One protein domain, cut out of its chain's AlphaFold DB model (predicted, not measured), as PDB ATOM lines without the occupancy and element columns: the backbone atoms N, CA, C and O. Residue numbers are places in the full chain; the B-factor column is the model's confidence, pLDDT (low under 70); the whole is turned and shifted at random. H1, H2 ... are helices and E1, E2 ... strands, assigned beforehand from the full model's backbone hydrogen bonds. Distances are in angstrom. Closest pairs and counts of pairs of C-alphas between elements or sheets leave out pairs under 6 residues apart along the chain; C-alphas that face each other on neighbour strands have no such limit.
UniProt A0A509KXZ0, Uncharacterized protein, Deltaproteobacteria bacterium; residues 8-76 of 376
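Overview. This is residues 8 to 76 of the 376 residues of an uncharacterized protein of Deltaproteobacteria bacterium (UniProt A0A509KXZ0). A twisted antiparallel sheet of four strands forms a wall, with the short helix H1 over one face, at E4 and E3, and no helix on the other face. The long helix H2 stands off the sheet, near H1. The 69 printed residues hold E1, E2, H1, E3, E4 and H2 along the chain, and the sheet's order is E1, E2, E4, E3. The class is mixed, helices and strands; the whole is compact, radius of gyration of the C-alphas 11.6 A, with spans of 33 by 26 by 20 A.

Arrangement. E1, residues 8 to 11, and E2, residues 16 to 22, form a hairpin, with N 9 and O 20 3.2 A apart. E2 is the antiparallel neighbour of E4, residues 48 to 54, with N 21 and O 49 at 2.8 A. E4 forms a hairpin with the edge strand E3, residues 39 to 43, with N 41 and O 50 at 2.8 A. H1, residues 25 to 34, is on the sheet at a height of 9.4 A, making two layers, a helix on one face of a sheet. It lies over E4 and only just over E3, where 3 of its C-alphas fall, and runs along the strands, at 7 degrees to E4 on the local plane. The closest C-alphas of H1 and E4 are Tyr 28 and Ala 49, 6.5 A apart. E2, H1 and E3 are a split strand-helix-strand unit, two strands running the same way with E4 between them, and its crossover is right-handed. H2, residues 59 to 76, is not on the sheet. H2 and H1 are close but not clearly touching, closest at the C-alphas of Tyr 34 and Phe 68, 7.6 A, at a steep tilt of 45 degrees, opposite ways. In both helices every O i to N i+4 pair is within hydrogen-bond range.

Along the chain. E1 begins at C-alpha 8 (140.312, 118.751, 69.896) and is 9.7 A long; E2 is 20.6 A, H1 14.4 A, E3 13.7 A and E4 19.8 A. H2, 25.7 A, runs from C-alpha 59 (140.963, 128.152, 82.208) to C-alpha 76 (157.466, 112.158, 70.670).

Size, cuts and confidence. The two C-alphas farthest apart are those of Ala 15 and Thr 76, 34.4 A. The printed part has no cut, and its links are tight. Residues 8 to 17, 54 to 55 and 72 to 76 have pLDDT under 70, against a mean of 71.2 for the printed part of this model.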
ATOM      1  N   THR A   8     141.132 118.445  68.714       55.31
ATOM      2  CA  THR A   8     140.312 118.751  69.896       55.31
ATOM      3  C   THR A   8     138.966 119.284  69.439       55.31
ATOM      4  O   THR A   8     138.905 120.381  68.888       55.31
ATOM      5  N   GLU A   9     137.893 118.554  69.720       54.41
ATOM      6  CA  GLU A   9     136.543 119.110  69.648       54.41
ATOM      7  C   GLU A   9     136.113 119.524  71.061       54.41
ATOM      8  O   GLU A   9     136.141 118.723  72.003       54.41
ATOM      9  N   MET A  10     135.787 120.809  71.227       53.84
ATOM     10  CA  MET A  10     135.344 121.378  72.500       53.84
ATOM     11  C   MET A  10     133.824 121.495  72.515       53.84
ATOM     12  O   MET A  10     133.248 122.177  71.671       53.84
ATOM     13  N   PHE A  11     133.188 120.896  73.518       56.78
ATOM     14  CA  PHE A  11     131.761 121.062  73.766       56.78
ATOM     15  C   PHE A  11     131.575 121.604  75.181       56.78
ATOM     16  O   PHE A  11     131.778 120.902  76.171       56.78
ATOM     17  N   ASN A  12     131.238 122.891  75.271       49.03
ATOM     18  CA  ASN A  12     131.000 123.568  76.537       49.03
ATOM     19  C   ASN A  12     129.492 123.690  76.778       49.03
ATOM     20  O   ASN A  12     128.828 124.495  76.127       49.03
ATOM     21  N   THR A  13     128.951 122.904  77.708       45.03
ATOM     22  CA  THR A  13     127.563 123.052  78.162       45.03
ATOM     23  C   THR A  13     127.423 122.707  79.647       45.03
ATOM     24  O   THR A  13     127.072 121.586  79.997       45.03
ATOM     25  N   GLY A  14     127.610 123.692  80.529       52.31
ATOM     26  CA  GLY A  14     127.096 123.649  81.907       52.31
ATOM     27  C   GLY A  14     127.910 122.838  82.926       52.31
ATOM     28  O   GLY A  14     129.125 122.729  82.813       52.31
ATOM     29  N   ALA A  15     127.218 122.351  83.970       51.81
ATOM     30  CA  ALA A  15     127.780 121.820  85.225       51.81
ATOM     31  C   ALA A  15     128.782 120.656  85.070       51.81
ATOM     32  O   ALA A  15     129.571 120.423  85.983       51.81
ATOM     33  N   ASP A  16     128.792 119.991  83.915       57.47
ATOM     34  CA  ASP A  16     129.773 118.984  83.522       57.47
ATOM     35  C   ASP A  16     130.283 119.313  82.111       57.47
ATOM     36  O   ASP A  16     129.495 119.540  81.190       57.47
ATOM     37  N   GLY A  17     131.606 119.349  81.932       69.06
ATOM     38  CA  GLY A  17     132.251 119.642  80.650       69.06
ATOM     39  C   GLY A  17     133.068 118.451  80.166       69.06
ATOM     40  O   GLY A  17     133.601 117.696  80.978       69.06
ATOM     41  N   PHE A  18     133.191 118.265  78.851       71.88
ATOM     42  CA  PHE A  18     134.044 117.209  78.307       71.88
ATOM     43  C   PHE A  18     134.853 117.669  77.097       71.88
ATOM     44  O   PHE A  18     134.434 118.535  76.331       71.88
ATOM     45  N   LYS A  19     136.033 117.068  76.928       72.56
ATOM     46  CA  LYS A  19     136.887 117.247  75.749       72.56
ATOM     47  C   LYS A  19     137.095 115.919  75.048       72.56
ATOM     48  O   LYS A  19     137.399 114.923  75.704       72.56
ATOM     49  N   MET A  20     136.950 115.923  73.728       72.25
ATOM     50  CA  MET A  20     137.180 114.753  72.888       72.25
ATOM     51  C   MET A  20     138.452 114.939  72.062       72.25
ATOM     52  O   MET A  20     138.726 116.034  71.564       72.25
ATOM     53  N   PHE A  21     139.222 113.863  71.936       71.44
ATOM     54  CA  PHE A  21     140.502 113.825  71.250       71.44
ATOM     55  C   PHE A  21     140.581 112.600  70.349       71.44
ATOM     56  O   PHE A  21     140.240 111.507  70.790       71.44
ATOM     57  N   ASN A  22     141.120 112.759  69.144       72.69
ATOM     58  CA  ASN A  22     141.615 111.619  68.373       72.69
ATOM     59  C   ASN A  22     143.028 111.288  68.876       72.69
ATOM     60  O   ASN A  22     143.934 112.110  68.774       72.69
ATOM     61  N   VAL A  23     143.216 110.135  69.510       70.75
ATOM     62  CA  VAL A  23     144.486 109.731  70.123       70.75
ATOM     63  C   VAL A  23     144.686 108.227  70.021       70.75
ATOM     64  O   VAL A  23     143.734 107.453  70.060       70.75
ATOM     65  N   ASP A  24     145.941 107.794  69.940       72.38
ATOM     66  CA  ASP A  24     146.274 106.380  70.080       72.38
ATOM     67  C   ASP A  24     146.234 105.933  71.555       72.38
ATOM     68  O   ASP A  24     146.184 106.736  72.492       72.38
ATOM     69  N   GLU A  25     146.286 104.619  71.772       71.25
ATOM     70  CA  GLU A  25     146.204 104.015  73.105       71.25
ATOM     71  C   GLU A  25     147.340 104.464  74.052       71.25
ATOM     72  O   GLU A  25     147.139 104.566  75.264       71.25
ATOM     73  N   LYS A  26     148.530 104.794  73.528       73.19
ATOM     74  CA  LYS A  26     149.674 105.244  74.349       73.19
ATOM     75  C   LYS A  26     149.476 106.668  74.849       73.19
ATOM     76  O   LYS A  26     149.798 106.985  75.998       73.19
ATOM     77  N   VAL A  27     148.945 107.526  73.986       70.69
ATOM     78  CA  VAL A  27     148.560 108.889  74.342       70.69
ATOM     79  C   VAL A  27     147.415 108.872  75.347       70.69
ATOM     80  O   VAL A  27     147.462 109.617  76.325       70.69
ATOM     81  N   TYR A  28     146.433 107.988  75.161       76.94
ATOM     82  CA  TYR A  28     145.334 107.817  76.109       76.94
ATOM     83  C   TYR A  28     145.826 107.469  77.525       76.94
ATOM     84  O   TYR A  28     145.441 108.137  78.486       76.94
ATOM     85  N   GLN A  29     146.738 106.502  77.668       77.19
ATOM     86  CA  GLN A  29     147.311 106.151  78.979       77.19
ATOM     87  C   GLN A  29     148.038 107.335  79.637       77.19
ATOM     88  O   GLN A  29     147.966 107.529  80.850       77.19
ATOM     89  N   SER A  30     148.704 108.167  78.832       78.50
ATOM     90  CA  SER A  30     149.395 109.366  79.317       78.50
ATOM     91  C   SER A  30     148.416 110.464  79.747       78.50
ATOM     92  O   SER A  30     148.647 111.124  80.760       78.50
ATOM     93  N   LEU A  31     147.301 110.630  79.027       76.12
ATOM     94  CA  LEU A  31     146.219 111.552  79.387       76.12
ATOM     95  C   LEU A  31     145.569 111.169  80.721       76.12
ATOM     96  O   LEU A  31     145.344 112.044  81.555       76.12
ATOM     97  N   GLN A  32     145.322 109.876  80.947       77.88
ATOM     98  CA  GLN A  32     144.743 109.379  82.197       77.88
ATOM     99  C   GLN A  32     145.649 109.665  83.406       77.88
ATOM    100  O   GLN A  32     145.161 110.038  84.470       77.88
ATOM    101  N   GLY A  33     146.972 109.549  83.243       77.50
ATOM    102  CA  GLY A  33     147.930 109.917  84.291       77.50
ATOM    103  C   GLY A  33     148.038 111.428  84.530       77.50
ATOM    104  O   GLY A  33     148.347 111.851  85.641       77.50
ATOM    105  N   TYR A  34     147.784 112.246  83.503       78.50
ATOM    106  CA  TYR A  34     147.875 113.707  83.592       78.50
ATOM    107  C   TYR A  34     146.617 114.352  84.196       78.50
ATOM    108  O   TYR A  34     146.706 115.416  84.810       78.50
ATOM    109  N   PHE A  35     145.461 113.696  84.056       79.19
ATOM    110  CA  PHE A  35     144.180 114.105  84.637       79.19
ATOM    111  C   PHE A  35     143.554 112.957  85.451       79.19
ATOM    112  O   PHE A  35     142.558 112.376  85.018       79.19
ATOM    113  N   PRO A  36     144.111 112.624  86.631       74.44
ATOM    114  CA  PRO A  36     143.653 111.484  87.432       74.44
ATOM    115  C   PRO A  36     142.236 111.671  87.994       74.44
ATOM    116  O   PRO A  36     141.523 110.693  88.198       74.44
ATOM    117  N   ASP A  37     141.826 112.923  88.208       70.56
ATOM    118  CA  ASP A  37     140.512 113.279  88.756       70.56
ATOM    119  C   ASP A  37     139.422 113.378  87.672       70.56
ATOM    120  O   ASP A  37     138.244 113.559  87.980       70.56
ATOM    121  N   ALA A  38     139.799 113.276  86.394       76.00
ATOM    122  CA  ALA A  38     138.861 113.328  85.283       76.00
ATOM    123  C   ALA A  38     138.395 111.920  84.904       76.00
ATOM    124  O   ALA A  38     139.182 110.974  84.817       76.00
ATOM    125  N   ASN A  39     137.104 111.772  84.611       78.75
ATOM    126  CA  ASN A  39     136.592 110.503  84.110       78.75
ATOM    127  C   ASN A  39     136.945 110.396  82.621       78.75
ATOM    128  O   ASN A  39     136.486 111.203  81.818       78.75
ATOM    129  N   THR A  40     137.786 109.435  82.246       77.50
ATOM    130  CA  THR A  40     138.280 109.280  80.872       77.50
ATOM    131  C   THR A  40     137.733 108.005  80.236       77.50
ATOM    132  O   THR A  40     137.653 106.957  80.873       77.50
ATOM    133  N   LYS A  41     137.307 108.093  78.973       81.06
ATOM    134  CA  LYS A  41     136.812 106.962  78.177       81.06
ATOM    135  C   LYS A  41     137.567 106.894  76.860       81.06
ATOM    136  O   LYS A  41     137.671 107.908  76.180       81.06
ATOM    137  N   PHE A  42     138.035 105.710  76.481       81.44
ATOM    138  CA  PHE A  42     138.690 105.468  75.197       81.44
ATOM    139  C   PHE A  42     137.866 104.519  74.337       81.44
ATOM    140  O   PHE A  42     137.416 103.478  74.816       81.44
ATOM    141  N   ASN A  43     137.684 104.879  73.070       79.56
ATOM    142  CA  ASN A  43     137.109 104.022  72.052       79.56
ATOM    143  C   ASN A  43     138.221 103.566  71.086       79.56
ATOM    144  O   ASN A  43     138.669 104.364  70.258       79.56
ATOM    145  N   PRO A  44     138.663 102.298  71.166       73.25
ATOM    146  CA  PRO A  44     139.766 101.790  70.353       73.25
ATOM    147  C   PRO A  44     139.413 101.648  68.867       73.25
ATOM    148  O   PRO A  44     140.316 101.655  68.037       73.25
ATOM    149  N   GLU A  45     138.129 101.537  68.509       71.44
ATOM    150  CA  GLU A  45     137.702 101.395  67.107       71.44
ATOM    151  C   GLU A  45     137.787 102.714  66.335       71.44
ATOM    152  O   GLU A  45     138.059 102.724  65.136       71.44
ATOM    153  N   THR A  46     137.560 103.830  67.028       70.88
ATOM    154  CA  THR A  46     137.569 105.182  66.449       70.88
ATOM    155  C   THR A  46     138.833 105.965  66.787       70.88
ATOM    156  O   THR A  46     138.975 107.092  66.325       70.88
ATOM    157  N   GLU A  47     139.755 105.377  67.563       76.75
ATOM    158  CA  GLU A  47     140.949 106.049  68.098       76.75
ATOM    159  C   GLU A  47     140.566 107.369  68.811       76.75
ATOM    160  O   GLU A  47     141.231 108.389  68.664       76.75
ATOM    161  N   GLN A  48     139.461 107.363  69.574       77.38
ATOM    162  CA  GLN A  48     138.916 108.545  70.256       77.38
ATOM    163  C   GLN A  48     138.970 108.414  71.779       77.38
ATOM    164  O   GLN A  48     138.442 107.461  72.350       77.38
ATOM    165  N   ALA A  49     139.540 109.407  72.463       77.56
ATOM    166  CA  ALA A  49     139.466 109.563  73.913       77.56
ATOM    167  C   ALA A  49     138.558 110.737  74.292       77.56
ATOM    168  O   ALA A  49     138.677 111.831  73.750       77.56
ATOM    169  N   THR A  50     137.680 110.532  75.268       79.62
ATOM    170  CA  THR A  50     136.840 111.577  75.866       79.62
ATOM    171  C   THR A  50     137.202 111.750  77.335       79.62
ATOM    172  O   THR A  50     137.239 110.770  78.077       79.62
ATOM    173  N   ILE A  51     137.448 112.986  77.759       79.25
ATOM    174  CA  ILE A  51     137.783 113.356  79.137       79.25
ATOM    175  C   ILE A  51     136.651 114.211  79.697       79.25
ATOM    176  O   ILE A  51     136.360 115.268  79.145       79.25
ATOM    177  N   PHE A  52     136.038 113.762  80.788       79.31
ATOM    178  CA  PHE A  52     134.963 114.453  81.493       79.31
ATOM    179  C   PHE A  52     135.507 115.124  82.756       79.31
ATOM    180  O   PHE A  52     136.111 114.467  83.607       79.31
ATOM    181  N   PHE A  53     135.245 116.421  82.885       79.62
ATOM    182  CA  PHE A  53     135.612 117.243  84.030       79.62
ATOM    183  C   PHE A  53     134.352 117.597  84.826       79.62
ATOM    184  O   PHE A  53     133.469 118.306  84.330       79.62
ATOM    185  N   GLN A  54     134.274 117.099  86.064       69.25
ATOM    186  CA  GLN A  54     133.243 117.516  87.014       69.25
ATOM    187  C   GLN A  54     133.418 119.004  87.330       69.25
ATOM    188  O   GLN A  54     134.504 119.427  87.723       69.25
ATOM    189  N   GLY A  55     132.356 119.794  87.166       68.44
ATOM    190  CA  GLY A  55     132.403 121.246  87.371       68.44
ATOM    191  C   GLY A  55     132.761 122.061  86.125       68.44
ATOM    192  O   GLY A  55     132.912 123.278  86.227       68.44
ATOM    193  N   GLY A  56     132.854 121.422  84.954       71.12
ATOM    194  CA  GLY A  56     133.077 122.100  83.678       71.12
ATOM    195  C   GLY A  56     134.550 122.257  83.295       71.12
ATOM    196  O   GLY A  56     135.464 121.835  84.002       71.12
ATOM    197  N   ILE A  57     134.778 122.855  82.125       73.81
ATOM    198  CA  ILE A  57     136.117 123.175  81.621       73.81
ATOM    199  C   ILE A  57     136.473 124.587  82.101       73.81
ATOM    200  O   ILE A  57     135.809 125.550  81.725       73.81
ATOM    201  N   THR A  58     137.499 124.701  82.942       76.88
ATOM    202  CA  THR A  58     138.027 125.980  83.444       76.88
ATOM    203  C   THR A  58     139.309 126.375  82.708       76.88
ATOM    204  O   THR A  58     139.997 125.517  82.151       76.88
ATOM    205  N   ASP A  59     139.700 127.651  82.784       74.38
ATOM    206  CA  ASP A  59     140.963 128.152  82.208       74.38
ATOM    207  C   ASP A  59     142.198 127.393  82.734       74.38
ATOM    208  O   ASP A  59     143.197 127.223  82.030       74.38
ATOM    209  N   GLU A  60     142.142 126.891  83.974       77.38
ATOM    210  CA  GLU A  60     143.208 126.067  84.551       77.38
ATOM    211  C   GLU A  60     143.299 124.693  83.867       77.38
ATOM    212  O   GLU A  60     144.400 124.212  83.580       77.38
ATOM    213  N   ILE A  61     142.153 124.068  83.585       78.38
ATOM    214  CA  ILE A  61     142.072 122.795  82.856       78.38
ATOM    215  C   ILE A  61     142.567 122.987  81.419       78.38
ATOM    216  O   ILE A  61     143.337 122.159  80.924       78.38
ATOM    217  N   ASP A  62     142.204 124.099  80.782       75.38
ATOM    218  CA  ASP A  62     142.667 124.454  79.439       75.38
ATOM    219  C   ASP A  62     144.181 124.663  79.391       75.38
ATOM    220  O   ASP A  62     144.867 124.022  78.592       75.38
ATOM    221  N   SER A  63     144.732 125.440  80.325       78.50
ATOM    222  CA  SER A  63     146.179 125.657  80.415       78.50
ATOM    223  C   SER A  63     146.953 124.357  80.681       78.50
ATOM    224  O   SER A  63     148.018 124.127  80.099       78.50
ATOM    225  N   LYS A  64     146.426 123.468  81.537       78.44
ATOM    226  CA  LYS A  64     147.016 122.136  81.768       78.44
ATOM    227  C   LYS A  64     146.978 121.280  80.502       78.44
ATOM    228  O   LYS A  64     147.957 120.595  80.209       78.44
ATOM    229  N   MET A  65     145.892 121.344  79.736       75.75
ATOM    230  CA  MET A  65     145.750 120.599  78.486       75.75
ATOM    231  C   MET A  65     146.758 121.062  77.427       75.75
ATOM    232  O   MET A  65     147.395 120.235  76.774       75.75
ATOM    233  N   ASP A  66     146.968 122.371  77.294       77.00
ATOM    234  CA  ASP A  66     147.944 122.922  76.350       77.00
ATOM    235  C   ASP A  66     149.383 122.543  76.723       77.00
ATOM    236  O   ASP A  66     150.189 122.183  75.858       77.00
ATOM    237  N   ARG A  67     149.699 122.515  78.024       78.44
ATOM    238  CA  ARG A  67     150.992 122.013  78.517       78.44
ATOM    239  C   ARG A  67     151.192 120.534  78.208       78.44
ATOM    240  O   ARG A  67     152.287 120.157  77.791       78.44
ATOM    241  N   PHE A  68     150.164 119.705  78.379       78.00
ATOM    242  CA  PHE A  68     150.231 118.289  78.014       78.00
ATOM    243  C   PHE A  68     150.541 118.114  76.522       78.00
ATOM    244  O   PHE A  68     151.482 117.398  76.181       78.00
ATOM    245  N   LYS A  69     149.820 118.823  75.642       73.69
ATOM    246  CA  LYS A  69     150.049 118.793  74.186       73.69
ATOM    247  C   LYS A  69     151.482 119.181  73.832       73.69
ATOM    248  O   LYS A  69     152.158 118.450  73.110       73.69
ATOM    249  N   SER A  70     151.963 120.296  74.383       71.56
ATOM    250  CA  SER A  70     153.324 120.785  74.145       71.56
ATOM    251  C   SER A  70     154.381 119.777  74.611       71.56
ATOM    252  O   SER A  70     155.325 119.475  73.879       71.56
ATOM    253  N   ASN A  71     154.222 119.210  75.811       72.38
ATOM    254  CA  ASN A  71     155.169 118.242  76.365       72.38
ATOM    255  C   ASN A  71     155.161 116.919  75.598       72.38
ATOM    256  O   ASN A  71     156.223 116.340  75.355       72.38
ATOM    257  N   TRP A  72     153.985 116.443  75.189       66.50
ATOM    258  CA  TRP A  72     153.869 115.205  74.433       66.50
ATOM    259  C   TRP A  72     154.483 115.328  73.041       66.50
ATOM    260  O   TRP A  72     155.283 114.469  72.673       66.50
ATOM    261  N   LEU A  73     154.192 116.410  72.307       59.81
ATOM    262  CA  LEU A  73     154.813 116.708  71.009       59.81
ATOM    263  C   LEU A  73     156.342 116.759  71.122       59.81
ATOM    264  O   LEU A  73     157.054 116.145  70.329       59.81
ATOM    265  N   THR A  74     156.856 117.406  72.169       58.03
ATOM    266  CA  THR A  74     158.303 117.491  72.419       58.03
ATOM    267  C   THR A  74     158.912 116.113  72.726       58.03
ATOM    268  O   THR A  74     159.988 115.774  72.231       58.03
ATOM    269  N   THR A  75     158.206 115.278  73.495       53.88
ATOM    270  CA  THR A  75     158.660 113.932  73.887       53.88
ATOM    271  C   THR A  75     158.595 112.939  72.721       53.88
ATOM    272  O   THR A  75     159.514 112.140  72.541       53.88
ATOM    273  N   THR A  76     157.565 113.006  71.873       52.44
ATOM    274  CA  THR A  76     157.466 112.158  70.670       52.44
ATOM    275  C   THR A  76     158.535 112.512  69.640       52.44
ATOM    276  O   THR A  76     159.144 111.599  69.083       52.44
TER     277      THR A  76